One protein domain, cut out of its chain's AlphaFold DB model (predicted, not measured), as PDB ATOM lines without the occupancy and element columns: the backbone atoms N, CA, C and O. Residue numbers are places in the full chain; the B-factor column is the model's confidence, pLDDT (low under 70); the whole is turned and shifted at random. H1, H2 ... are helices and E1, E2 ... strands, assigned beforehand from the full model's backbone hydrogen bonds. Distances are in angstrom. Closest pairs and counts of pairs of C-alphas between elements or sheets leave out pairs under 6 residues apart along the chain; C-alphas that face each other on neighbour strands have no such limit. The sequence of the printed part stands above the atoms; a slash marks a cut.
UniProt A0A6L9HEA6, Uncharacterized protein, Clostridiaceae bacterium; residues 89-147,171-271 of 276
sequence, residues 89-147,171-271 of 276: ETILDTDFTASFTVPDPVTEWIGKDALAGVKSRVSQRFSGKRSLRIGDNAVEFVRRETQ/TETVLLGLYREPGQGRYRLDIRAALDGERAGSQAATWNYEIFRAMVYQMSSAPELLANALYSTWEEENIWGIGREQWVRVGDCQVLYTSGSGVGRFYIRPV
ATOM      1  N   GLU A  89      31.917  34.113 -26.512       94.94
ATOM      2  CA  GLU A  89      32.632  33.495 -27.619       94.94
ATOM      3  C   GLU A  89      32.453  31.980 -27.617       94.94
ATOM      4  O   GLU A  89      32.429  31.350 -26.564       94.94
ATOM      5  N   THR A  90      32.368  31.382 -28.803       95.50
ATOM      6  CA  THR A  90      32.411  29.928 -28.950       95.50
ATOM      7  C   THR A  90      33.856  29.492 -29.178       95.50
ATOM      8  O   THR A  90      34.454  29.792 -30.211       95.50
ATOM      9  N   ILE A  91      34.408  28.744 -28.226       92.56
ATOM     10  CA  ILE A  91      35.761  28.184 -28.272       92.56
ATOM     11  C   ILE A  91      35.634  26.664 -28.297       92.56
ATOM     12  O   ILE A  91      35.103  26.060 -27.368       92.56
ATOM     13  N   LEU A  92      36.134  26.026 -29.359       91.06
ATOM     14  CA  LEU A  92      36.052  24.566 -29.546       91.06
ATOM     15  C   LEU A  92      34.629  24.015 -29.383       91.06
ATOM     16  O   LEU A  92      34.393  23.091 -28.601       91.06
ATOM     17  N   ASP A  93      33.682  24.597 -30.117       93.25
ATOM     18  CA  ASP A  93      32.263  24.216 -30.087       93.25
ATOM     19  C   ASP A  93      31.658  24.266 -28.671       93.25
ATOM     20  O   ASP A  93      30.789  23.460 -28.322       93.25
ATOM     21  N   THR A  94      32.183  25.154 -27.824       95.62
ATOM     22  CA  THR A  94      31.737  25.373 -26.449       95.62
ATOM     23  C   THR A  94      31.587  26.865 -26.207       95.62
ATOM     24  O   THR A  94      32.521  27.622 -26.457       95.62
ATOM     25  N   ASP A  95      30.427  27.285 -25.717       97.25
ATOM     26  CA  ASP A  95      30.167  28.696 -25.448       97.25
ATOM     27  C   ASP A  95      30.812  29.124 -24.128       97.25
ATOM     28  O   ASP A  95      30.641  28.489 -23.085       97.25
ATOM     29  N   PHE A  96      31.555  30.220 -24.190       97.31
ATOM     30  CA  PHE A  96      32.139  30.914 -23.059       97.31
ATOM     31  C   PHE A  96      31.460  32.264 -22.892       97.31
ATOM     32  O   PHE A  96      31.284  33.011 -23.853       97.31
ATOM     33  N   THR A  97      31.158  32.597 -21.642       97.25
ATOM     34  CA  THR A  97      30.776  33.943 -21.221       97.25
ATOM     35  C   THR A  97      31.838  34.422 -20.243       97.25
ATOM     36  O   THR A  97      32.157  33.712 -19.286       97.25
ATOM     37  N   ALA A  98      32.418  35.593 -20.497       96.75
ATOM     38  CA  ALA A  98      33.360  36.195 -19.561       96.75
ATOM     39  C   ALA A  98      32.645  36.577 -18.256       96.75
ATOM     40  O   ALA A  98      31.431  36.790 -18.232       96.75
ATOM     41  N   SER A  99      33.400  36.696 -17.165       96.12
ATOM     42  CA  SER A  99      32.853  37.271 -15.934       96.12
ATOM     43  C   SER A  99      32.357  38.693 -16.193       96.12
ATOM     44  O   SER A  99      32.970  39.439 -16.953       96.12
ATOM     45  N   PHE A 100      31.253  39.078 -15.557       95.62
ATOM     46  CA  PHE A 100      30.683  40.417 -15.733       95.62
ATOM     47  C   PHE A 100      31.523  41.476 -15.014       95.62
ATOM     48  O   PHE A 100      31.678  42.589 -15.513       95.62
ATOM     49  N   THR A 101      32.092  41.088 -13.873       95.88
ATOM     50  CA  THR A 101      33.009  41.880 -13.056       95.88
ATOM     51  C   THR A 101      34.413  41.290 -13.088       95.88
ATOM     52  O   THR A 101      34.607  40.139 -13.499       95.88
ATOM     53  N   VAL A 102      35.398  42.068 -12.639       96.00
ATOM     54  CA  VAL A 102      36.804  41.645 -12.580       96.00
ATOM     55  C   VAL A 102      36.948  40.347 -11.761       96.00
ATOM     56  O   VAL A 102      36.624  40.344 -10.569       96.00
ATOM     57  N   PRO A 103      37.428  39.237 -12.359       95.19
ATOM     58  CA  PRO A 103      37.584  37.966 -11.652       95.19
ATOM     59  C   PRO A 103      38.636  38.023 -10.541       95.19
ATOM     60  O   PRO A 103      39.722  38.575 -10.725       95.19
ATOM     61  N   ASP A 104      38.356  37.373  -9.408       93.06
ATOM     62  CA  ASP A 104      39.334  37.198  -8.331       93.06
ATOM     63  C   ASP A 104      39.913  35.766  -8.338       93.06
ATOM     64  O   ASP A 104      39.149  34.798  -8.333       93.06
ATOM     65  N   PRO A 105      41.246  35.581  -8.286       92.62
ATOM     66  CA  PRO A 105      41.881  34.258  -8.281       92.62
ATOM     67  C   PRO A 105      41.574  33.388  -7.050       92.62
ATOM     68  O   PRO A 105      42.026  32.239  -7.006       92.62
ATOM     69  N   VAL A 106      40.843  33.895  -6.052       88.94
ATOM     70  CA  VAL A 106      40.348  33.099  -4.914       88.94
ATOM     71  C   VAL A 106      39.056  32.328  -5.203       88.94
ATOM     72  O   VAL A 106      38.725  31.419  -4.441       88.94
ATOM     73  N   THR A 107      38.318  32.668  -6.263       86.88
ATOM     74  CA  THR A 107      37.051  32.004  -6.605       86.88
ATOM     75  C   THR A 107      37.272  30.770  -7.484       86.88
ATOM     76  O   THR A 107      38.375  30.524  -7.975       86.88
ATOM     77  N   GLU A 108      36.228  29.945  -7.657       92.75
ATOM     78  CA  GLU A 108      36.255  28.813  -8.592       92.75
ATOM     79  C   GLU A 108      36.493  29.262 -10.053       92.75
ATOM     80  O   GLU A 108      36.409  30.438 -10.386       92.75
ATOM     81  N   TRP A 109      36.833  28.319 -10.942       95.88
ATOM     82  CA  TRP A 109      37.071  28.629 -12.355       95.88
ATOM     83  C   TRP A 109      35.822  29.221 -13.010       95.88
ATOM     84  O   TRP A 109      34.734  28.648 -12.909       95.88
ATOM     85  N   ILE A 110      35.995  30.335 -13.718       91.56
ATOM     86  CA  ILE A 110      34.918  30.994 -14.455       91.56
ATOM     87  C   ILE A 110      34.469  30.093 -15.611       91.56
ATOM     88  O   ILE A 110      35.254  29.685 -16.455       91.56
ATOM     89  N   GLY A 111      33.189  29.741 -15.696       89.75
ATOM     90  CA  GLY A 111      32.754  28.824 -16.756       89.75
ATOM     91  C   GLY A 111      33.389  27.430 -16.629       89.75
ATOM     92  O   GLY A 111      33.796  26.828 -17.622       89.75
ATOM     93  N   LYS A 112      33.463  26.896 -15.404       93.31
ATOM     94  CA  LYS A 112      33.871  25.509 -15.098       93.31
ATOM     95  C   LYS A 112      33.220  24.471 -16.027       93.31
ATOM     96  O   LYS A 112      33.896  23.546 -16.479       93.31
ATOM     97  N   ASP A 113      31.944  24.659 -16.359       95.44
ATOM     98  CA  ASP A 113      31.208  23.795 -17.290       95.44
ATOM     99  C   ASP A 113      31.728  23.917 -18.730       95.44
ATOM    100  O   ASP A 113      31.921  22.906 -19.409       95.44
ATOM    101  N   ALA A 114      32.054  25.134 -19.175       96.94
ATOM    102  CA  ALA A 114      32.675  25.369 -20.476       96.94
ATOM    103  C   ALA A 114      34.077  24.732 -20.550       96.94
ATOM    104  O   ALA A 114      34.401  24.041 -21.517       96.94
ATOM    105  N   LEU A 115      34.890  24.834 -19.490       97.25
ATOM    106  CA  LEU A 115      36.173  24.121 -19.415       97.25
ATOM    107  C   LEU A 115      36.000  22.594 -19.501       97.25
ATOM    108  O   LEU A 115      36.798  21.915 -20.157       97.25
ATOM    109  N   ALA A 116      34.962  22.033 -18.876       97.06
ATOM    110  CA  ALA A 116      34.649  20.609 -18.988       97.06
ATOM    111  C   ALA A 116      34.244  20.217 -20.424       97.06
ATOM    112  O   ALA A 116      34.688  19.173 -20.922       97.06
ATOM    113  N   GLY A 117      33.480  21.070 -21.114       96.94
ATOM    114  CA  GLY A 117      33.167  20.935 -22.541       96.94
ATOM    115  C   GLY A 117      34.432  20.891 -23.401       96.94
ATOM    116  O   GLY A 117      34.672  19.910 -24.113       96.94
ATOM    117  N   VAL A 118      35.318  21.876 -23.229       96.19
ATOM    118  CA  VAL A 118      36.615  21.938 -23.920       96.19
ATOM    119  C   VAL A 118      37.463  20.695 -23.642       96.19
ATOM    120  O   VAL A 118      38.021  20.105 -24.570       96.19
ATOM    121  N   LYS A 119      37.529  20.220 -22.392       96.38
ATOM    122  CA  LYS A 119      38.255  18.989 -22.029       96.38
ATOM    123  C   LYS A 119      37.781  17.772 -22.830       96.38
ATOM    124  O   LYS A 119      38.613  16.977 -23.287       96.38
ATOM    125  N   SER A 120      36.468  17.625 -22.996       94.25
ATOM    126  CA  SER A 120      35.871  16.548 -23.791       94.25
ATOM    127  C   SER A 120      36.289  16.652 -25.263       94.25
ATOM    128  O   SER A 120      36.827  15.697 -25.833       94.25
ATOM    129  N   ARG A 121      36.160  17.850 -25.851       92.94
ATOM    130  CA  ARG A 121      36.495  18.135 -27.258       92.94
ATOM    131  C   ARG A 121      37.970  17.912 -27.569       92.94
ATOM    132  O   ARG A 121      38.296  17.268 -28.565       92.94
ATOM    133  N   VAL A 122      38.864  18.358 -26.686       92.50
ATOM    134  CA  VAL A 122      40.309  18.101 -26.789       92.50
ATOM    135  C   VAL A 122      40.589  16.602 -26.834       92.50
ATOM    136  O   VAL A 122      41.299  16.124 -27.718       92.50
ATOM    137  N   SER A 123      40.017  15.848 -25.898       89.88
ATOM    138  CA  SER A 123      40.273  14.409 -25.793       89.88
ATOM    139  C   SER A 123      39.809  13.663 -27.049       89.88
ATOM    140  O   SER A 123      40.541  12.816 -27.567       89.88
ATOM    141  N   GLN A 124      38.634  14.031 -27.573       88.19
ATOM    142  CA  GLN A 124      38.073  13.487 -28.810       88.19
ATOM    143  C   GLN A 124      38.947  13.820 -30.028       88.19
ATOM    144  O   GLN A 124      39.292  12.935 -30.810       88.19
ATOM    145  N   ARG A 125      39.336  15.089 -30.185       88.12
ATOM    146  CA  ARG A 125      40.000  15.593 -31.395       88.12
ATOM    147  C   ARG A 125      41.454  15.156 -31.529       88.12
ATOM    148  O   ARG A 125      41.928  14.960 -32.643       88.12
ATOM    149  N   PHE A 126      42.151  14.959 -30.412       86.62
ATOM    150  CA  PHE A 126      43.543  14.505 -30.413       86.62
ATOM    151  C   PHE A 126      43.696  12.992 -30.224       86.62
ATOM    152  O   PHE A 126      44.810  12.528 -29.982       86.62
ATOM    153  N   SER A 127      42.605  12.219 -30.304       85.12
ATOM    154  CA  SER A 127      42.609  10.761 -30.096       85.12
ATOM    155  C   SER A 127      43.349  10.363 -28.811       85.12
ATOM    156  O   SER A 127      44.156   9.436 -28.793       85.12
ATOM    157  N   GLY A 128      43.165  11.148 -27.746       79.81
ATOM    158  CA  GLY A 128      43.850  10.967 -26.469       79.81
ATOM    159  C   GLY A 128      45.338  11.346 -26.430       79.81
ATOM    160  O   GLY A 128      45.897  11.346 -25.338       79.81
ATOM    161  N   LYS A 129      45.993  11.721 -27.538       88.06
ATOM    162  CA  LYS A 129      47.399  12.193 -27.544       88.06
ATOM    163  C   LYS A 129      47.579  13.541 -26.850       88.06
ATOM    164  O   LYS A 129      48.690  13.901 -26.464       88.06
ATOM    165  N   ARG A 130      46.490  14.297 -26.700       92.38
ATOM    166  CA  ARG A 130      46.433  15.493 -25.865       92.38
ATOM    167  C   ARG A 130      45.203  15.467 -24.973       92.38
ATOM    168  O   ARG A 130      44.204  14.833 -25.308       92.38
ATOM    169  N   SER A 131      45.281  16.155 -23.844       94.25
ATOM    170  CA  SER A 131      44.182  16.255 -22.885       94.25
ATOM    171  C   SER A 131      44.247  17.544 -22.089       94.25
ATOM    172  O   SER A 131      45.333  18.066 -21.850       94.25
ATOM    173  N   LEU A 132      43.088  18.000 -21.619       97.00
ATOM    174  CA  LEU A 132      42.992  19.055 -20.618       97.00
ATOM    175  C   LEU A 132      42.818  18.423 -19.229       97.00
ATOM    176  O   LEU A 132      41.888  17.646 -18.996       97.00
ATOM    177  N   ARG A 133      43.721  18.738 -18.303       97.19
ATOM    178  CA  ARG A 133      43.572  18.439 -16.876       97.19
ATOM    179  C   ARG A 133      42.992  19.668 -16.199       97.19
ATOM    180  O   ARG A 133      43.465  20.768 -16.439       97.19
ATOM    181  N   ILE A 134      41.969  19.469 -15.380       97.75
ATOM    182  CA  ILE A 134      41.304  20.530 -14.622       97.75
ATOM    183  C   ILE A 134      41.289  20.046 -13.179       97.75
ATOM    184  O   ILE A 134      40.673  19.021 -12.888       97.75
ATOM    185  N   GLY A 135      42.023  20.735 -12.318       96.62
ATOM    186  CA  GLY A 135      41.955  20.604 -10.868       96.62
ATOM    187  C   GLY A 135      41.512  21.924 -10.252       96.62
ATOM    188  O   GLY A 135      41.244  22.886 -10.970       96.62
ATOM    189  N   ASP A 136      41.480  21.990  -8.923       95.00
ATOM    190  CA  ASP A 136      40.955  23.170  -8.231       95.00
ATOM    191  C   ASP A 136      41.746  24.427  -8.589       95.00
ATOM    192  O   ASP A 136      41.151  25.407  -9.006       95.00
ATOM    193  N   ASN A 137      43.080  24.382  -8.526       96.62
ATOM    194  CA  ASN A 137      43.942  25.547  -8.768       96.62
ATOM    195  C   ASN A 137      44.810  25.440 -10.026       96.62
ATOM    196  O   ASN A 137      45.669  26.294 -10.235       96.62
ATOM    197  N   ALA A 138      44.616  24.415 -10.863       98.19
ATOM    198  CA  ALA A 138      45.346  24.287 -12.123       98.19
ATOM    199  C   ALA A 138      44.464  23.800 -13.282       98.19
ATOM    200  O   ALA A 138      43.720  22.829 -13.139       98.19
ATOM    201  N   VAL A 139      44.623  24.424 -14.448       98.50
ATOM    202  CA  VAL A 139      44.170  23.919 -15.747       98.50
ATOM    203  C   VAL A 139      45.405  23.708 -16.615       98.50
ATOM    204  O   VAL A 139      46.160  24.642 -16.865       98.50
ATOM    205  N   GLU A 140      45.630  22.486 -17.085       98.50
ATOM    206  CA  GLU A 140      46.829  22.135 -17.848       98.50
ATOM    207  C   GLU A 140      46.473  21.428 -19.149       98.50
ATOM    208  O   GLU A 140      45.798  20.397 -19.155       98.50
ATOM    209  N   PHE A 141      46.980  21.950 -20.259       97.44
ATOM    210  CA  PHE A 141      46.907  21.302 -21.556       97.44
ATOM    211  C   PHE A 141      48.158  20.465 -21.791       97.44
ATOM    212  O   PHE A 141      49.274  20.981 -21.833       97.44
ATOM    213  N   VAL A 142      47.968  19.160 -21.936       96.12
ATOM    214  CA  VAL A 142      49.040  18.165 -21.880       96.12
ATOM    215  C   VAL A 142      49.130  17.413 -23.194       96.12
ATOM    216  O   VAL A 142      48.108  17.003 -23.742       96.12
ATOM    217  N   ARG A 143      50.354  17.180 -23.668       93.50
ATOM    218  CA  ARG A 143      50.692  16.236 -24.738       93.50
ATOM    219  C   ARG A 143      51.266  14.962 -24.127       93.50
ATOM    220  O   ARG A 143      52.113  15.058 -23.245       93.50
ATOM    221  N   ARG A 144      50.843  13.793 -24.611       91.19
ATOM    222  CA  ARG A 144      51.423  12.496 -24.241       91.19
ATOM    223  C   ARG A 144      52.174  11.891 -25.414       91.19
ATOM    224  O   ARG A 144      51.674  11.889 -26.538       91.19
ATOM    225  N   GLU A 145      53.341  11.340 -25.128       87.12
ATOM    226  CA  GLU A 145      54.177  10.611 -26.072       87.12
ATOM    227  C   GLU A 145      54.481   9.232 -25.500       87.12
ATOM    228  O   GLU A 145      54.904   9.110 -24.352       87.12
ATOM    229  N   THR A 146      54.263   8.191 -26.298       81.12
ATOM    230  CA  THR A 146      54.618   6.817 -25.939       81.12
ATOM    231  C   THR A 146      55.883   6.454 -26.698       81.12
ATOM    232  O   THR A 146      55.873   6.472 -27.928       81.12
ATOM    233  N   GLN A 147      56.965   6.134 -25.990       66.38
ATOM    234  CA  GLN A 147      58.151   5.551 -26.616       66.38
ATOM    235  C   GLN A 147      58.070   4.024 -26.532       66.38
ATOM    236  O   GLN A 147      57.939   3.457 -25.444       66.38
ATOM    237  N   THR A 171      55.629   9.656 -21.684       90.25
ATOM    238  CA  THR A 171      56.083  10.988 -21.262       90.25
ATOM    239  C   THR A 171      54.953  11.990 -21.467       90.25
ATOM    240  O   THR A 171      54.351  12.042 -22.539       90.25
ATOM    241  N   GLU A 172      54.661  12.799 -20.450       92.12
ATOM    242  CA  GLU A 172      53.683  13.886 -20.527       92.12
ATOM    243  C   GLU A 172      54.383  15.249 -20.514       92.12
ATOM    244  O   GLU A 172      55.255  15.503 -19.689       92.12
ATOM    245  N   THR A 173      53.983  16.149 -21.413       93.50
ATOM    246  CA  THR A 173      54.494  17.524 -21.498       93.50
ATOM    247  C   THR A 173      53.343  18.516 -21.378       93.50
ATOM    248  O   THR A 173      52.392  18.455 -22.157       93.50
ATOM    249  N   VAL A 174      53.428  19.453 -20.428       96.12
ATOM    250  CA  VAL A 174      52.453  20.548 -20.277       96.12
ATOM    251  C   VAL A 174      52.752  21.635 -21.307       96.12
ATOM    252  O   VAL A 174      53.741  22.353 -21.180       96.12
ATOM    253  N   LEU A 175      51.893  21.767 -22.314       95.31
ATOM    254  CA  LEU A 175      51.996  22.780 -23.365       95.31
ATOM    255  C   LEU A 175      51.532  24.155 -22.876       95.31
ATOM    256  O   LEU A 175      52.176  25.156 -23.169       95.31
ATOM    257  N   LEU A 176      50.433  24.185 -22.119       97.88
ATOM    258  CA  LEU A 176      49.869  25.382 -21.495       97.88
ATOM    259  C   LEU A 176      49.472  25.032 -20.063       97.88
ATOM    260  O   LEU A 176      48.883  23.973 -19.840       97.88
ATOM    261  N   GLY A 177      49.782  25.893 -19.102       98.25
ATOM    262  CA  GLY A 177      49.398  25.706 -17.707       98.25
ATOM    263  C   GLY A 177      48.894  27.006 -17.106       98.25
ATOM    264  O   GLY A 177      49.676  27.934 -16.935       98.25
ATOM    265  N   LEU A 178      47.610  27.055 -16.774       98.69
ATOM    266  CA  LEU A 178      46.993  28.133 -16.016       98.69
ATOM    267  C   LEU A 178      46.872  27.710 -14.554       98.69
ATOM    268  O   LEU A 178      46.295  26.671 -14.245       98.69
ATOM    269  N   TYR A 179      47.373  28.542 -13.652       98.38
ATOM    270  CA  TYR A 179      47.393  28.284 -12.222       98.38
ATOM    271  C   TYR A 179      46.760  29.454 -11.475       98.38
ATOM    272  O   TYR A 179      47.144  30.603 -11.690       98.38
ATOM    273  N   ARG A 180      45.828  29.172 -10.563       97.50
ATOM    274  CA  ARG A 180      45.417  30.148  -9.546       97.50
ATOM    275  C   ARG A 180      46.429  30.133  -8.415       97.50
ATOM    276  O   ARG A 180      46.731  29.080  -7.856       97.50
ATOM    277  N   GLU A 181      46.923  31.309  -8.053       97.44
ATOM    278  CA  GLU A 181      47.820  31.524  -6.919       97.44
ATOM    279  C   GLU A 181      47.115  32.444  -5.902       97.44
ATOM    280  O   GLU A 181      47.529  33.592  -5.723       97.44
ATOM    281  N   PRO A 182      46.042  31.977  -5.223       94.56
ATOM    282  CA  PRO A 182      45.196  32.830  -4.381       94.56
ATOM    283  C   PRO A 182      45.979  33.519  -3.256       94.56
ATOM    284  O   PRO A 182      45.757  34.692  -2.980       94.56
ATOM    285  N   GLY A 183      46.977  32.841  -2.676       94.44
ATOM    286  CA  GLY A 183      47.864  33.430  -1.662       94.44
ATOM    287  C   GLY A 183      48.741  34.586  -2.166       94.44
ATOM    288  O   GLY A 183      49.319  35.305  -1.360       94.44
ATOM    289  N   GLN A 184      48.842  34.777  -3.482       95.06
ATOM    290  CA  GLN A 184      49.547  35.889  -4.122       95.06
ATOM    291  C   GLN A 184      48.587  36.855  -4.836       95.06
ATOM    292  O   GLN A 184      49.048  37.790  -5.489       95.06
ATOM    293  N   GLY A 185      47.268  36.627  -4.740       95.62
ATOM    294  CA  GLY A 185      46.251  37.450  -5.395       95.62
ATOM    295  C   GLY A 185      46.409  37.513  -6.915       95.62
ATOM    296  O   GLY A 185      46.150  38.556  -7.509       95.62
ATOM    297  N   ARG A 186      46.895  36.434  -7.542       97.06
ATOM    298  CA  ARG A 186      47.185  36.407  -8.981       97.06
ATOM    299  C   ARG A 186      46.932  35.040  -9.614       97.06
ATOM    300  O   ARG A 186      46.848  34.019  -8.934       97.06
ATOM    301  N   TYR A 187      46.890  35.032 -10.932       98.38
ATOM    302  CA  TYR A 187      47.041  33.869 -11.786       98.38
ATOM    303  C   TYR A 187      48.481  33.786 -12.306       98.38
ATOM    304  O   TYR A 187      49.205  34.786 -12.387       98.38
ATOM    305  N   ARG A 188      48.886  32.585 -12.706       98.25
ATOM    306  CA  ARG A 188      50.106  32.335 -13.471       98.25
ATOM    307  C   ARG A 188      49.761  31.532 -14.715       98.25
ATOM    308  O   ARG A 188      49.135  30.483 -14.599       98.25
ATOM    309  N   LEU A 189      50.206  31.995 -15.877       98.62
ATOM    310  CA  LEU A 189      50.058  31.289 -17.145       98.62
ATOM    311  C   LEU A 189      51.441  30.928 -17.690       98.62
ATOM    312  O   LEU A 189      52.241  31.804 -18.004       98.62
ATOM    313  N   ASP A 190      51.714  29.635 -17.812       98.00
ATOM    314  CA  ASP A 190      52.901  29.103 -18.475       98.00
ATOM    315  C   ASP A 190      52.541  28.660 -19.900       98.00
ATOM    316  O   ASP A 190      51.623  27.860 -20.089       98.00
ATOM    317  N   ILE A 191      53.314  29.107 -20.886       96.50
ATOM    318  CA  ILE A 191      53.176  28.774 -22.306       96.50
ATOM    319  C   ILE A 191      54.471  28.113 -22.787       96.50
ATOM    320  O   ILE A 191      55.557  28.659 -22.607       96.50
ATOM    321  N   ARG A 192      54.367  26.909 -23.361       94.12
ATOM    322  CA  ARG A 192      55.496  26.094 -23.864       94.12
ATOM    323  C   ARG A 192      55.309  25.626 -25.304       94.12
ATOM    324  O   ARG A 192      55.983  24.703 -25.758       94.12
ATOM    325  N   ALA A 193      54.331  26.183 -26.002       90.56
ATOM    326  CA  ALA A 193      53.965  25.765 -27.340       90.56
ATOM    327  C   ALA A 193      53.690  26.985 -28.208       90.56
ATOM    328  O   ALA A 193      53.232  28.005 -27.698       90.56
ATOM    329  N   ALA A 194      53.932  26.833 -29.509       88.56
ATOM    330  CA  ALA A 194      53.542  27.841 -30.479       88.56
ATOM    331  C   ALA A 194      52.018  28.023 -30.460       88.56
ATOM    332  O   ALA A 194      51.290  27.023 -30.496       88.56
ATOM    333  N   LEU A 195      51.542  29.261 -30.389       89.00
ATOM    334  CA  LEU A 195      50.115  29.577 -30.467       89.00
ATOM    335  C   LEU A 195      49.660  29.836 -31.909       89.00
ATOM    336  O   LEU A 195      48.541  29.480 -32.257       89.00
ATOM    337  N   ASP A 196      50.516  30.385 -32.768       75.88
ATOM    338  CA  ASP A 196      50.156  30.671 -34.160       75.88
ATOM    339  C   ASP A 196      50.297  29.445 -35.084       75.88
ATOM    340  O   ASP A 196      51.351  28.809 -35.165       75.88
ATOM    341  N   GLY A 197      49.219  29.133 -35.810       57.59
ATOM    342  CA  GLY A 197      49.137  28.099 -36.843       57.59
ATOM    343  C   GLY A 197      50.008  28.361 -38.071       57.59
ATOM    344  O   GLY A 197      50.585  27.408 -38.606       57.59
ATOM    345  N   GLU A 198      50.115  29.623 -38.500       52.22
ATOM    346  CA  GLU A 198      50.849  30.008 -39.710       52.22
ATOM    347  C   GLU A 198      52.359  29.945 -39.476       52.22
ATOM    348  O   GLU A 198      53.071  29.270 -40.224       52.22
ATOM    349  N   ARG A 199      52.852  30.524 -38.373       51.84
ATOM    350  CA  ARG A 199      54.272  30.455 -37.990       51.84
ATOM    351  C   ARG A 199      54.735  29.049 -37.588       51.84
ATOM    352  O   ARG A 199      55.897  28.702 -37.804       51.84
ATOM    353  N   ALA A 200      53.844  28.214 -37.043       49.06
ATOM    354  CA  ALA A 200      54.155  26.830 -36.664       49.06
ATOM    355  C   ALA A 200      53.952  25.802 -37.793       49.06
ATOM    356  O   ALA A 200      54.187  24.608 -37.572       49.06
ATOM    357  N   GLY A 201      53.464  26.225 -38.966       51.19
ATOM    358  CA  GLY A 201      53.242  25.366 -40.132       51.19
ATOM    359  C   GLY A 201      52.304  24.177 -39.880       51.19
ATOM    360  O   GLY A 201      52.424  23.149 -40.547       51.19
ATOM    361  N   SER A 202      51.412  24.254 -38.884       59.34
ATOM    362  CA  SER A 202      50.545  23.126 -38.536       59.34
ATOM    363  C   SER A 202      49.231  23.541 -37.878       59.34
ATOM    364  O   SER A 202      49.186  24.374 -36.973       59.34
ATOM    365  N   GLN A 203      48.160  22.828 -38.240       61.97
ATOM    366  CA  GLN A 203      46.839  22.929 -37.606       61.97
ATOM    367  C   GLN A 203      46.904  22.714 -36.080       61.97
ATOM    368  O   GLN A 203      46.018  23.144 -35.350       61.97
ATOM    369  N   ALA A 204      47.958  22.056 -35.582       62.03
ATOM    370  CA  ALA A 204      48.197  21.805 -34.166       62.03
ATOM    371  C   ALA A 204      48.440  23.076 -33.332       62.03
ATOM    372  O   ALA A 204      48.166  23.033 -32.133       62.03
ATOM    373  N   ALA A 205      48.939  24.163 -33.930       69.12
ATOM    374  CA  ALA A 205      49.144  25.425 -33.222       69.12
ATOM    375  C   ALA A 205      47.868  26.276 -33.160       69.12
ATOM    376  O   ALA A 205      47.561  26.776 -32.084       69.12
ATOM    377  N   THR A 206      47.015  26.259 -34.195       74.81
ATOM    378  CA  THR A 206      45.661  26.850 -34.126       74.81
ATOM    379  C   THR A 206      44.880  26.337 -32.908       74.81
ATOM    380  O   THR A 206      44.283  27.111 -32.173       74.81
ATOM    381  N   TRP A 207      44.955  25.035 -32.608       85.69
ATOM    382  CA  TRP A 207      44.308  24.479 -31.410       85.69
ATOM    383  C   TRP A 207      44.956  24.918 -30.093       85.69
ATOM    384  O   TRP A 207      44.269  24.970 -29.076       85.69
ATOM    385  N   ASN A 208      46.262  25.199 -30.077       92.19
ATOM    386  CA  ASN A 208      46.909  25.731 -28.880       92.19
ATOM    387  C   ASN A 208      46.351  27.120 -28.562       92.19
ATOM    388  O   ASN A 208      46.062  27.384 -27.400       92.19
ATOM    389  N   TYR A 209      46.144  27.962 -29.582       93.12
ATOM    390  CA  TYR A 209      45.531  29.275 -29.408       93.12
ATOM    391  C   TYR A 209      44.107  29.181 -28.857       93.12
ATOM    392  O   TYR A 209      43.793  29.847 -27.879       93.12
ATOM    393  N   GLU A 210      43.273  28.287 -29.389       93.44
ATOM    394  CA  GLU A 210      41.917  28.063 -28.864       93.44
ATOM    395  C   GLU A 210      41.915  27.694 -27.370       93.44
ATOM    396  O   GLU A 210      41.167  28.259 -26.574       93.44
ATOM    397  N   ILE A 211      42.798  26.782 -26.955       96.12
ATOM    398  CA  ILE A 211      42.916  26.393 -25.543       96.12
ATOM    399  C   ILE A 211      43.476  27.523 -24.684       96.12
ATOM    400  O   ILE A 211      43.026  27.718 -23.554       96.12
ATOM    401  N   PHE A 212      44.436  28.278 -25.211       97.69
ATOM    402  CA  PHE A 212      44.942  29.485 -24.574       97.69
ATOM    403  C   PHE A 212      43.811  30.497 -24.341       97.69
ATOM    404  O   PHE A 212      43.661  30.976 -23.221       97.69
ATOM    405  N   ARG A 213      42.945  30.748 -25.331       96.81
ATOM    406  CA  ARG A 213      41.785  31.635 -25.164       96.81
ATOM    407  C   ARG A 213      40.822  31.127 -24.097       96.81
ATOM    408  O   ARG A 213      40.446  31.898 -23.219       96.81
ATOM    409  N   ALA A 214      40.507  29.828 -24.083       97.38
ATOM    410  CA  ALA A 214      39.670  29.239 -23.031       97.38
ATOM    411  C   ALA A 214      40.248  29.467 -21.619       97.38
ATOM    412  O   ALA A 214      39.494  29.683 -20.669       97.38
ATOM    413  N   MET A 215      41.581  29.450 -21.476       98.31
ATOM    414  CA  MET A 215      42.274  29.802 -20.230       98.31
ATOM    415  C   MET A 215      42.192  31.305 -19.922       98.31
ATOM    416  O   MET A 215      42.032  31.676 -18.764       98.31
ATOM    417  N   VAL A 216      42.261  32.183 -20.924       98.25
ATOM    418  CA  VAL A 216      42.149  33.640 -20.734       98.25
ATOM    419  C   VAL A 216      40.773  34.059 -20.211       98.25
ATOM    420  O   VAL A 216      40.700  34.893 -19.308       98.25
ATOM    421  N   TYR A 217      39.700  33.404 -20.663       97.50
ATOM    422  CA  TYR A 217      38.336  33.608 -20.147       97.50
ATOM    423  C   TYR A 217      38.184  33.348 -18.637       97.50
ATOM    424  O   TYR A 217      37.195  33.751 -18.032       97.50
ATOM    425  N   GLN A 218      39.165  32.694 -18.014       97.56
ATOM    426  CA  GLN A 218      39.180  32.422 -16.577       97.56
ATOM    427  C   GLN A 218      39.696  33.590 -15.732       97.56
ATOM    428  O   GLN A 218      39.557  33.554 -14.510       97.56
ATOM    429  N   MET A 219      40.361  34.563 -16.358       97.38
ATOM    430  CA  MET A 219      41.205  35.543 -15.669       97.38
ATOM    431  C   MET A 219      40.712  36.983 -15.809       97.38
ATOM    432  O   MET A 219      41.128  37.825 -15.023       97.38
ATOM    433  N   SER A 220      39.871  37.274 -16.804       97.62
ATOM    434  CA  SER A 220      39.495  38.642 -17.172       97.62
ATOM    435  C   SER A 220      38.034  38.739 -17.616       97.62
ATOM    436  O   SER A 220      37.505  37.832 -18.261       97.62
ATOM    437  N   SER A 221      37.398  39.864 -17.292       97.25
ATOM    438  CA  SER A 221      36.111  40.304 -17.844       97.25
ATOM    439  C   SER A 221      36.238  40.928 -19.243       97.25
ATOM    440  O   SER A 221      35.218  41.158 -19.890       97.25
ATOM    441  N   ALA A 222      37.464  41.170 -19.726       97.19
ATOM    442  CA  ALA A 222      37.817  41.626 -21.075       97.19
ATOM    443  C   ALA A 222      38.872  40.696 -21.723       97.19
ATOM    444  O   ALA A 222      40.005  41.115 -22.008       97.19
ATOM    445  N   PRO A 223      38.536  39.406 -21.926       97.50
ATOM    446  CA  PRO A 223      39.484  38.380 -22.351       97.50
ATOM    447  C   PRO A 223      40.150  38.665 -23.701       97.50
ATOM    448  O   PRO A 223      41.262  38.208 -23.922       97.50
ATOM    449  N   GLU A 224      39.531  39.433 -24.592       95.81
ATOM    450  CA  GLU A 224      40.092  39.839 -25.881       95.81
ATOM    451  C   GLU A 224      41.348  40.706 -25.734       95.81
ATOM    452  O   GLU A 224      42.340  40.480 -26.433       95.81
ATOM    453  N   LEU A 225      41.341  41.649 -24.784       97.19
ATOM    454  CA  LEU A 225      42.485  42.519 -24.513       97.19
ATOM    455  C   LEU A 225      43.615  41.712 -23.879       97.19
ATOM    456  O   LEU A 225      44.765  41.791 -24.312       97.19
ATOM    457  N   LEU A 226      43.271  40.880 -22.890       98.38
ATOM    458  CA  LEU A 226      44.246  40.029 -22.221       98.38
ATOM    459  C   LEU A 226      44.850  38.999 -23.187       98.38
ATOM    460  O   LEU A 226      46.065  38.824 -23.211       98.38
ATOM    461  N   ALA A 227      44.034  38.355 -24.023       97.75
ATOM    462  CA  ALA A 227      44.503  37.393 -25.013       97.75
ATOM    463  C   ALA A 227      45.458  38.051 -26.009       97.75
ATOM    464  O   ALA A 227      46.546  37.521 -26.224       97.75
ATOM    465  N   ASN A 228      45.091  39.215 -26.558       96.38
ATOM    466  CA  ASN A 228      45.944  39.958 -27.482       96.38
ATOM    467  C   ASN A 228      47.293  40.321 -26.844       96.38
ATOM    468  O   ASN A 228      48.335  40.093 -27.455       96.38
ATOM    469  N   ALA A 229      47.291  40.810 -25.603       97.75
ATOM    470  CA  ALA A 229      48.517  41.214 -24.929       97.75
ATOM    471  C   ALA A 229      49.463  40.046 -24.637       97.75
ATOM    472  O   ALA A 229      50.659  40.112 -24.935       97.75
ATOM    473  N   LEU A 230      48.931  38.953 -24.085       97.56
ATOM    474  CA  LEU A 230      49.720  37.762 -23.768       97.56
ATOM    475  C   LEU A 230      50.235  37.079 -25.044       97.56
ATOM    476  O   LEU A 230      51.398  36.680 -25.093       97.56
ATOM    477  N   TYR A 231      49.396  36.983 -26.082       95.06
ATOM    478  CA  TYR A 231      49.779  36.435 -27.382       95.06
ATOM    479  C   TYR A 231      50.867  37.279 -28.047       95.06
ATOM    480  O   TYR A 231      51.914  36.736 -28.393       95.06
ATOM    481  N   SER A 232      50.680  38.599 -28.143       94.62
ATOM    482  CA  SER A 232      51.659  39.490 -28.773       94.62
ATOM    483  C   SER A 232      53.001  39.480 -28.035       94.62
ATOM    484  O   SER A 232      54.061  39.529 -28.650       94.62
ATOM    485  N   THR A 233      52.980  39.336 -26.705       95.12
ATOM    486  CA  THR A 233      54.207  39.188 -25.905       95.12
ATOM    487  C   THR A 233      54.933  37.867 -26.173       95.12
ATOM    488  O   THR A 233      56.158  37.812 -26.090       95.12
ATOM    489  N   TRP A 234      54.194  36.787 -26.440       93.19
ATOM    490  CA  TRP A 234      54.764  35.449 -26.608       93.19
ATOM    491  C   TRP A 234      55.188  35.137 -28.051       93.19
ATOM    492  O   TRP A 234      56.264  34.576 -28.249       93.19
ATOM    493  N   GLU A 235      54.371  35.491 -29.044       89.00
ATOM    494  CA  GLU A 235      54.577  35.134 -30.458       89.00
ATOM    495  C   GLU A 235      54.940  36.323 -31.356       89.00
ATOM    496  O   GLU A 235      55.392  36.105 -32.482       89.00
ATOM    497  N   GLU A 236      54.761  37.567 -30.907       81.88
ATOM    498  CA  GLU A 236      54.961  38.765 -31.736       81.88
ATOM    499  C   GLU A 236      55.998  39.733 -31.133       81.88
ATOM    500  O   GLU A 236      56.902  39.342 -30.396       81.88
ATOM    501  N   GLU A 237      55.900  41.014 -31.497       88.56
ATOM    502  CA  GLU A 237      56.827  42.079 -31.117       88.56
ATOM    503  C   GLU A 237      56.546  42.668 -29.726       88.56
ATOM    504  O   GLU A 237      57.161  43.667 -29.359       88.56
ATOM    505  N   ASN A 238      55.650  42.059 -28.936       93.50
ATOM    506  CA  ASN A 238      55.260  42.546 -27.613       93.50
ATOM    507  C   ASN A 238      54.789  44.011 -27.651       93.50
ATOM    508  O   ASN A 238      55.355  44.886 -26.991       93.50
ATOM    509  N   ILE A 239      53.718  44.280 -28.406       94.75
ATOM    510  CA  ILE A 239      53.197  45.645 -28.631       94.75
ATOM    511  C   ILE A 239      52.722  46.354 -27.348       94.75
ATOM    512  O   ILE A 239      52.495  47.561 -27.352       94.75
ATOM    513  N   TRP A 240      52.587  45.610 -26.249       95.81
ATOM    514  CA  TRP A 240      52.180  46.104 -24.932       95.81
ATOM    515  C   TRP A 240      53.366  46.438 -24.016       95.81
ATOM    516  O   TRP A 240      53.165  46.967 -22.925       95.81
ATOM    517  N   GLY A 241      54.601  46.117 -24.417       96.19
ATOM    518  CA  GLY A 241      55.795  46.365 -23.605       96.19
ATOM    519  C   GLY A 241      55.831  45.560 -22.301       96.19
ATOM    520  O   GLY A 241      56.417  46.003 -21.312       96.19
ATOM    521  N   ILE A 242      55.200  44.382 -22.267       97.50
ATOM    522  CA  ILE A 242      55.119  43.548 -21.064       97.50
ATOM    523  C   ILE A 242      56.488  42.927 -20.789       97.50
ATOM    524  O   ILE A 242      57.046  42.197 -21.607       97.50
ATOM    525  N   GLY A 243      57.024  43.195 -19.603       95.81
ATOM    526  CA  GLY A 243      58.321  42.690 -19.165       95.81
ATOM    527  C   GLY A 243      58.287  42.159 -17.738       95.81
ATOM    528  O   GLY A 243      57.229  41.954 -17.143       95.81
ATOM    529  N   ARG A 244      59.472  41.939 -17.169       95.56
ATOM    530  CA  ARG A 244      59.634  41.394 -15.810       95.56
ATOM    531  C   ARG A 244      59.660  42.449 -14.704       95.56
ATOM    532  O   ARG A 244      59.642  42.090 -13.533       95.56
ATOM    533  N   GLU A 245      59.793  43.722 -15.068       94.50
ATOM    534  CA  GLU A 245      60.159  44.790 -14.128       94.50
ATOM    535  C   GLU A 245      58.957  45.589 -13.632       94.50
ATOM    536  O   GLU A 245      58.931  45.990 -12.472       94.50
ATOM    537  N   GLN A 246      57.969  45.818 -14.497       95.62
ATOM    538  CA  GLN A 246      56.830  46.689 -14.226       95.62
ATOM    539  C   GLN A 246      55.531  46.007 -14.631       95.62
ATOM    540  O   GLN A 246      55.429  45.449 -15.722       95.62
ATOM    541  N   TRP A 247      54.545  46.062 -13.736       97.12
ATOM    542  CA  TRP A 247      53.197  45.578 -14.003       97.12
ATOM    543  C   TRP A 247      52.548  46.453 -15.076       97.12
ATOM    544  O   TRP A 247      52.309  47.636 -14.844       97.12
ATOM    545  N   VAL A 248      52.238  45.865 -16.226       97.69
ATOM    546  CA  VAL A 248      51.572  46.564 -17.331       97.69
ATOM    547  C   VAL A 248      50.070  46.344 -17.229       97.69
ATOM    548  O   VAL A 248      49.626  45.202 -17.104       97.69
ATOM    549  N   ARG A 249      49.281  47.422 -17.265       96.88
ATOM    550  CA  ARG A 249      47.816  47.331 -17.282       96.88
ATOM    551  C   ARG A 249      47.344  46.829 -18.646       96.88
ATOM    552  O   ARG A 249      47.740  47.366 -19.673       96.88
ATOM    553  N   VAL A 250      46.477  45.826 -18.626       97.12
ATOM    554  CA  VAL A 250      45.796  45.270 -19.795       97.12
ATOM    555  C   VAL A 250      44.329  45.111 -19.417       97.12
ATOM    556  O   VAL A 250      43.955  44.144 -18.753       97.12
ATOM    557  N   GLY A 251      43.520  46.106 -19.775       96.12
ATOM    558  CA  GLY A 251      42.123  46.198 -19.365       96.12
ATOM    559  C   GLY A 251      41.937  46.126 -17.847       96.12
ATOM    560  O   GLY A 251      42.427  46.980 -17.096       96.12
ATOM    561  N   ASP A 252      41.241  45.085 -17.395       97.12
ATOM    562  CA  ASP A 252      40.960  44.808 -15.983       97.12
ATOM    563  C   ASP A 252      42.054  44.003 -15.268       97.12
ATOM    564  O   ASP A 252      41.902  43.632 -14.104       97.12
ATOM    565  N   CYS A 253      43.174  43.753 -15.941       97.69
ATOM    566  CA  CYS A 253      44.305  43.004 -15.421       97.69
ATOM    567  C   CYS A 253      45.584  43.847 -15.386       97.69
ATOM    568  O   CYS A 253      45.743  44.852 -16.079       97.69
ATOM    569  N   GLN A 254      46.549  43.389 -14.595       97.94
ATOM    570  CA  GLN A 254      47.946  43.784 -14.688       97.94
ATOM    571  C   GLN A 254      48.807  42.555 -14.960       97.94
ATOM    572  O   GLN A 254      48.593  41.504 -14.351       97.94
ATOM    573  N   VAL A 255      49.803  42.699 -15.833       98.56
ATOM    574  CA  VAL A 255      50.607  41.585 -16.340       98.56
ATOM    575  C   VAL A 255      52.102  41.827 -16.132       98.56
ATOM    576  O   VAL A 255      52.609  42.924 -16.363       98.56
ATOM    577  N   LEU A 256      52.806  40.774 -15.720       98.06
ATOM    578  CA  LEU A 256      54.261  40.634 -15.806       98.06
ATOM    579  C   LEU A 256      54.615  39.418 -16.656       98.06
ATOM    580  O   LEU A 256      53.891  38.423 -16.650       98.06
ATOM    581  N   TYR A 257      55.774  39.463 -17.303       97.25
ATOM    582  CA  TYR A 257      56.291  38.372 -18.119       97.25
ATOM    583  C   TYR A 257      57.734  38.014 -17.758       97.25
ATOM    584  O   TYR A 257      58.589  38.875 -17.561       97.25
ATOM    585  N   THR A 258      58.013  36.715 -17.710       94.12
ATOM    586  CA  THR A 258      59.355  36.151 -17.561       94.12
ATOM    587  C   THR A 258      59.541  35.023 -18.567       94.12
ATOM    588  O   THR A 258      58.686  34.145 -18.679       94.12
ATOM    589  N   SER A 259      60.659  35.021 -19.290       85.19
ATOM    590  CA  SER A 259      61.034  33.930 -20.188       85.19
ATOM    591  C   SER A 259      62.091  33.026 -19.542       85.19
ATOM    592  O   SER A 259      62.968  33.479 -18.806       85.19
ATOM    593  N   GLY A 260      61.993  31.724 -19.801       74.19
ATOM    594  CA  GLY A 260      62.974  30.699 -19.433       74.19
ATOM    595  C   GLY A 260      63.072  29.632 -20.525       74.19
ATOM    596  O   GLY A 260      62.431  29.773 -21.561       74.19
ATOM    597  N   SER A 261      63.858  28.570 -20.310       74.19
ATOM    598  CA  SER A 261      64.150  27.487 -21.274       74.19
ATOM    599  C   SER A 261      62.912  26.912 -21.993       74.19
ATOM    600  O   SER A 261      62.357  25.899 -21.570       74.19
ATOM    601  N   GLY A 262      62.475  27.554 -23.083       79.19
ATOM    602  CA  GLY A 262      61.277  27.184 -23.846       79.19
ATOM    603  C   GLY A 262      59.941  27.442 -23.135       79.19
ATOM    604  O   GLY A 262      58.942  26.831 -23.502       79.19
ATOM    605  N   VAL A 263      59.912  28.300 -22.108       89.62
ATOM    606  CA  VAL A 263      58.694  28.630 -21.350       89.62
ATOM    607  C   VAL A 263      58.528  30.142 -21.261       89.62
ATOM    608  O   VAL A 263      59.383  30.824 -20.696       89.62
ATOM    609  N   GLY A 264      57.406  30.650 -21.758       94.44
ATOM    610  CA  GLY A 264      56.901  31.973 -21.416       94.44
ATOM    611  C   GLY A 264      56.036  31.879 -20.167       94.44
ATOM    612  O   GLY A 264      55.086  31.104 -20.137       94.44
ATOM    613  N   ARG A 265      56.361  32.630 -19.118       97.62
ATOM    614  CA  ARG A 265      55.593  32.659 -17.873       97.62
ATOM    615  C   ARG A 265      55.056  34.052 -17.621       97.62
ATOM    616  O   ARG A 265      55.825  34.983 -17.384       97.62
ATOM    617  N   PHE A 266      53.738  34.147 -17.593       98.50
ATOM    618  CA  PHE A 266      53.004  35.349 -17.261       98.50
ATOM    619  C   PHE A 266      52.471  35.272 -15.838       98.50
ATOM    620  O   PHE A 266      51.990  34.227 -15.395       98.50
ATOM    621  N   TYR A 267      52.522  36.397 -15.143       98.44
ATOM    622  CA  TYR A 267      51.823  36.611 -13.885       98.44
ATOM    623  C   TYR A 267      50.744  37.653 -14.136       98.44
ATOM    624  O   TYR A 267      51.048  38.715 -14.673       98.44
ATOM    625  N   ILE A 268      49.504  37.344 -13.771       98.50
ATOM    626  CA  ILE A 268      48.338  38.174 -14.075       98.50
ATOM    627  C   ILE A 268      47.591  38.427 -12.777       98.50
ATOM    628  O   ILE A 268      47.220  37.473 -12.102       98.50
ATOM    629  N   ARG A 269      47.350  39.680 -12.408       97.44
ATOM    630  CA  ARG A 269      46.525  40.016 -11.237       97.44
ATOM    631  C   ARG A 269      45.386  40.953 -11.632       97.44
ATOM    632  O   ARG A 269      45.604  41.778 -12.520       97.44
ATOM    633  N   PRO A 270      44.216  40.860 -10.984       96.75
ATOM    634  CA  PRO A 270      43.127  41.790 -11.240       96.75
ATOM    635  C   PRO A 270      43.526  43.213 -10.843       96.75
ATOM    636  O   PRO A 270      44.226  43.426  -9.846       96.75
ATOM    637  N   VAL A 271      43.069  44.196 -11.615       94.25
ATOM    638  CA  VAL A 271      43.083  45.600 -11.202       94.25
ATOM    639  C   VAL A 271      42.082  45.749 -10.061       94.25
ATOM    640  O   VAL A 271      40.932  45.336 -10.168       94.25
TER     641      VAL A 271
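This is residues 89 to 147 and 171 to 271 of the 276 residues of an uncharacterized protein of Clostridiaceae bacterium (UniProt A0A6L9HEA6). One twisted sheet of seven strands forms a wall, with the helices H1, H2 and H3 packed over one face and the other face bare. The small hairpin E1 and E2 packs on H1 and H2, away from the sheet, and the far ends of E4 and E5 swing outward where these strands bend. The printed part has 160 residues with three named helices and nine named strands, in the order E1 E2 H1 E3 E4 E5 E6 H2 H3 E7 E8 E9. The large sheet runs E3 E4 E5 E6 E9 E8 E7, all antiparallel, and the class is mixed, helices and strands. The whole is compact, with a radius of gyration of the C-alphas of 14.8 A, and spans 42 by 32 by 27 A.

In the large sheet, E3 is residues 130 to 134, E4 residues 138 to 147 with a length of 26.9 A, and E5 residues 171 to 181 with 26.4 A. E4 bends by 52 degrees at residue 141, and E5 by 68 degrees at residue 176. E6 is residues 186 to 191, 16.5 A long. E7 is residues 248 to 250, E8 residues 253 to 260 with 22.7 A, and E9 residues 263 to 270 with 22.8 A, ending at C-alpha 270 (43.127, 41.790, -11.240). H1 is residues 112 to 125, 20.0 A long, beginning at C-alpha 112 (33.871, 25.509, -15.098). H2 is residues 203 to 216 with 20.5 A, and H3 residues 223 to 235 with 17.4 A. E1 is residues 89 to 91, beginning at C-alpha 89 (32.632, 33.495, -27.619), and E2 is residues 94 to 97.

In the large sheet E3 and E7 are the edge strands. E3 and E4 form a hairpin, with N 133 and O 140 at 2.8 A. Between E4 and E5, N 143 and O 173 are 2.8 A apart. E5 and E6 form a hairpin, with N 179 and O 188 at 2.8 A, and E6 pairs with E9 through N 187 and O 268 at 2.7 A. E7, E8 and E9 are a meander, each strand the antiparallel neighbour of the one before; N 250 and O 253 are 2.8 A apart, as are N 254 and O 269. H1, H2 and H3 lie on the same face of this sheet, an arrangement of two layers, helices over one face of a sheet. H1 is over E3 at a height over the sheet of 7.9 A, with the closest C-alphas, those of Lys 119 and Leu 132, 4.9 A apart. H2 is over E5 at a height of 8.8 A, and H3 is over E9 and E8 at 8.7 A; each of the three runs along the strands. H1 and H2 only just touch, with 3 pairs of C-alphas within 8 A, by residues 115 to 118 and 211 to 214 alone; the closest are Leu 115 and Ala 214, 7.2 A apart, and the tilt is shallow, 10 degrees, opposite ways. H2 touches H3 at a steep tilt of 48 degrees, opposite ways, by residues 212 to 216 and 223 to 227 alone, with the C-alphas of Val 216 and Pro 223 closest at 5.7 A. H1 and H3 are apart. E1 and E2 form a hairpin, with N 91 and O 94 at 2.8 A. The closest C-alphas of E1 and H2, those of Ile 91 and Glu 210, are 6.2 A apart, and those of E2 and H1, Thr 94 and Ala 114, 6.0 A. In H1 and H3 every O i to N i+4 pair is within hydrogen-bond range, in H2 9 of 10.

The two C-alphas farthest apart, those of Thr 101 and Gln 147, are 46.2 A apart. Residues 148 to 170 are not printed, and C-alphas 147 and 171 are 7.9 A apart across this cut, which lies between E4 and E5. The links E2 to H1, E6 to H2 and H3 to E7 are long. The mean pLDDT of the printed part is 91.8; residue 147 and residues 197 to 205 are under 70.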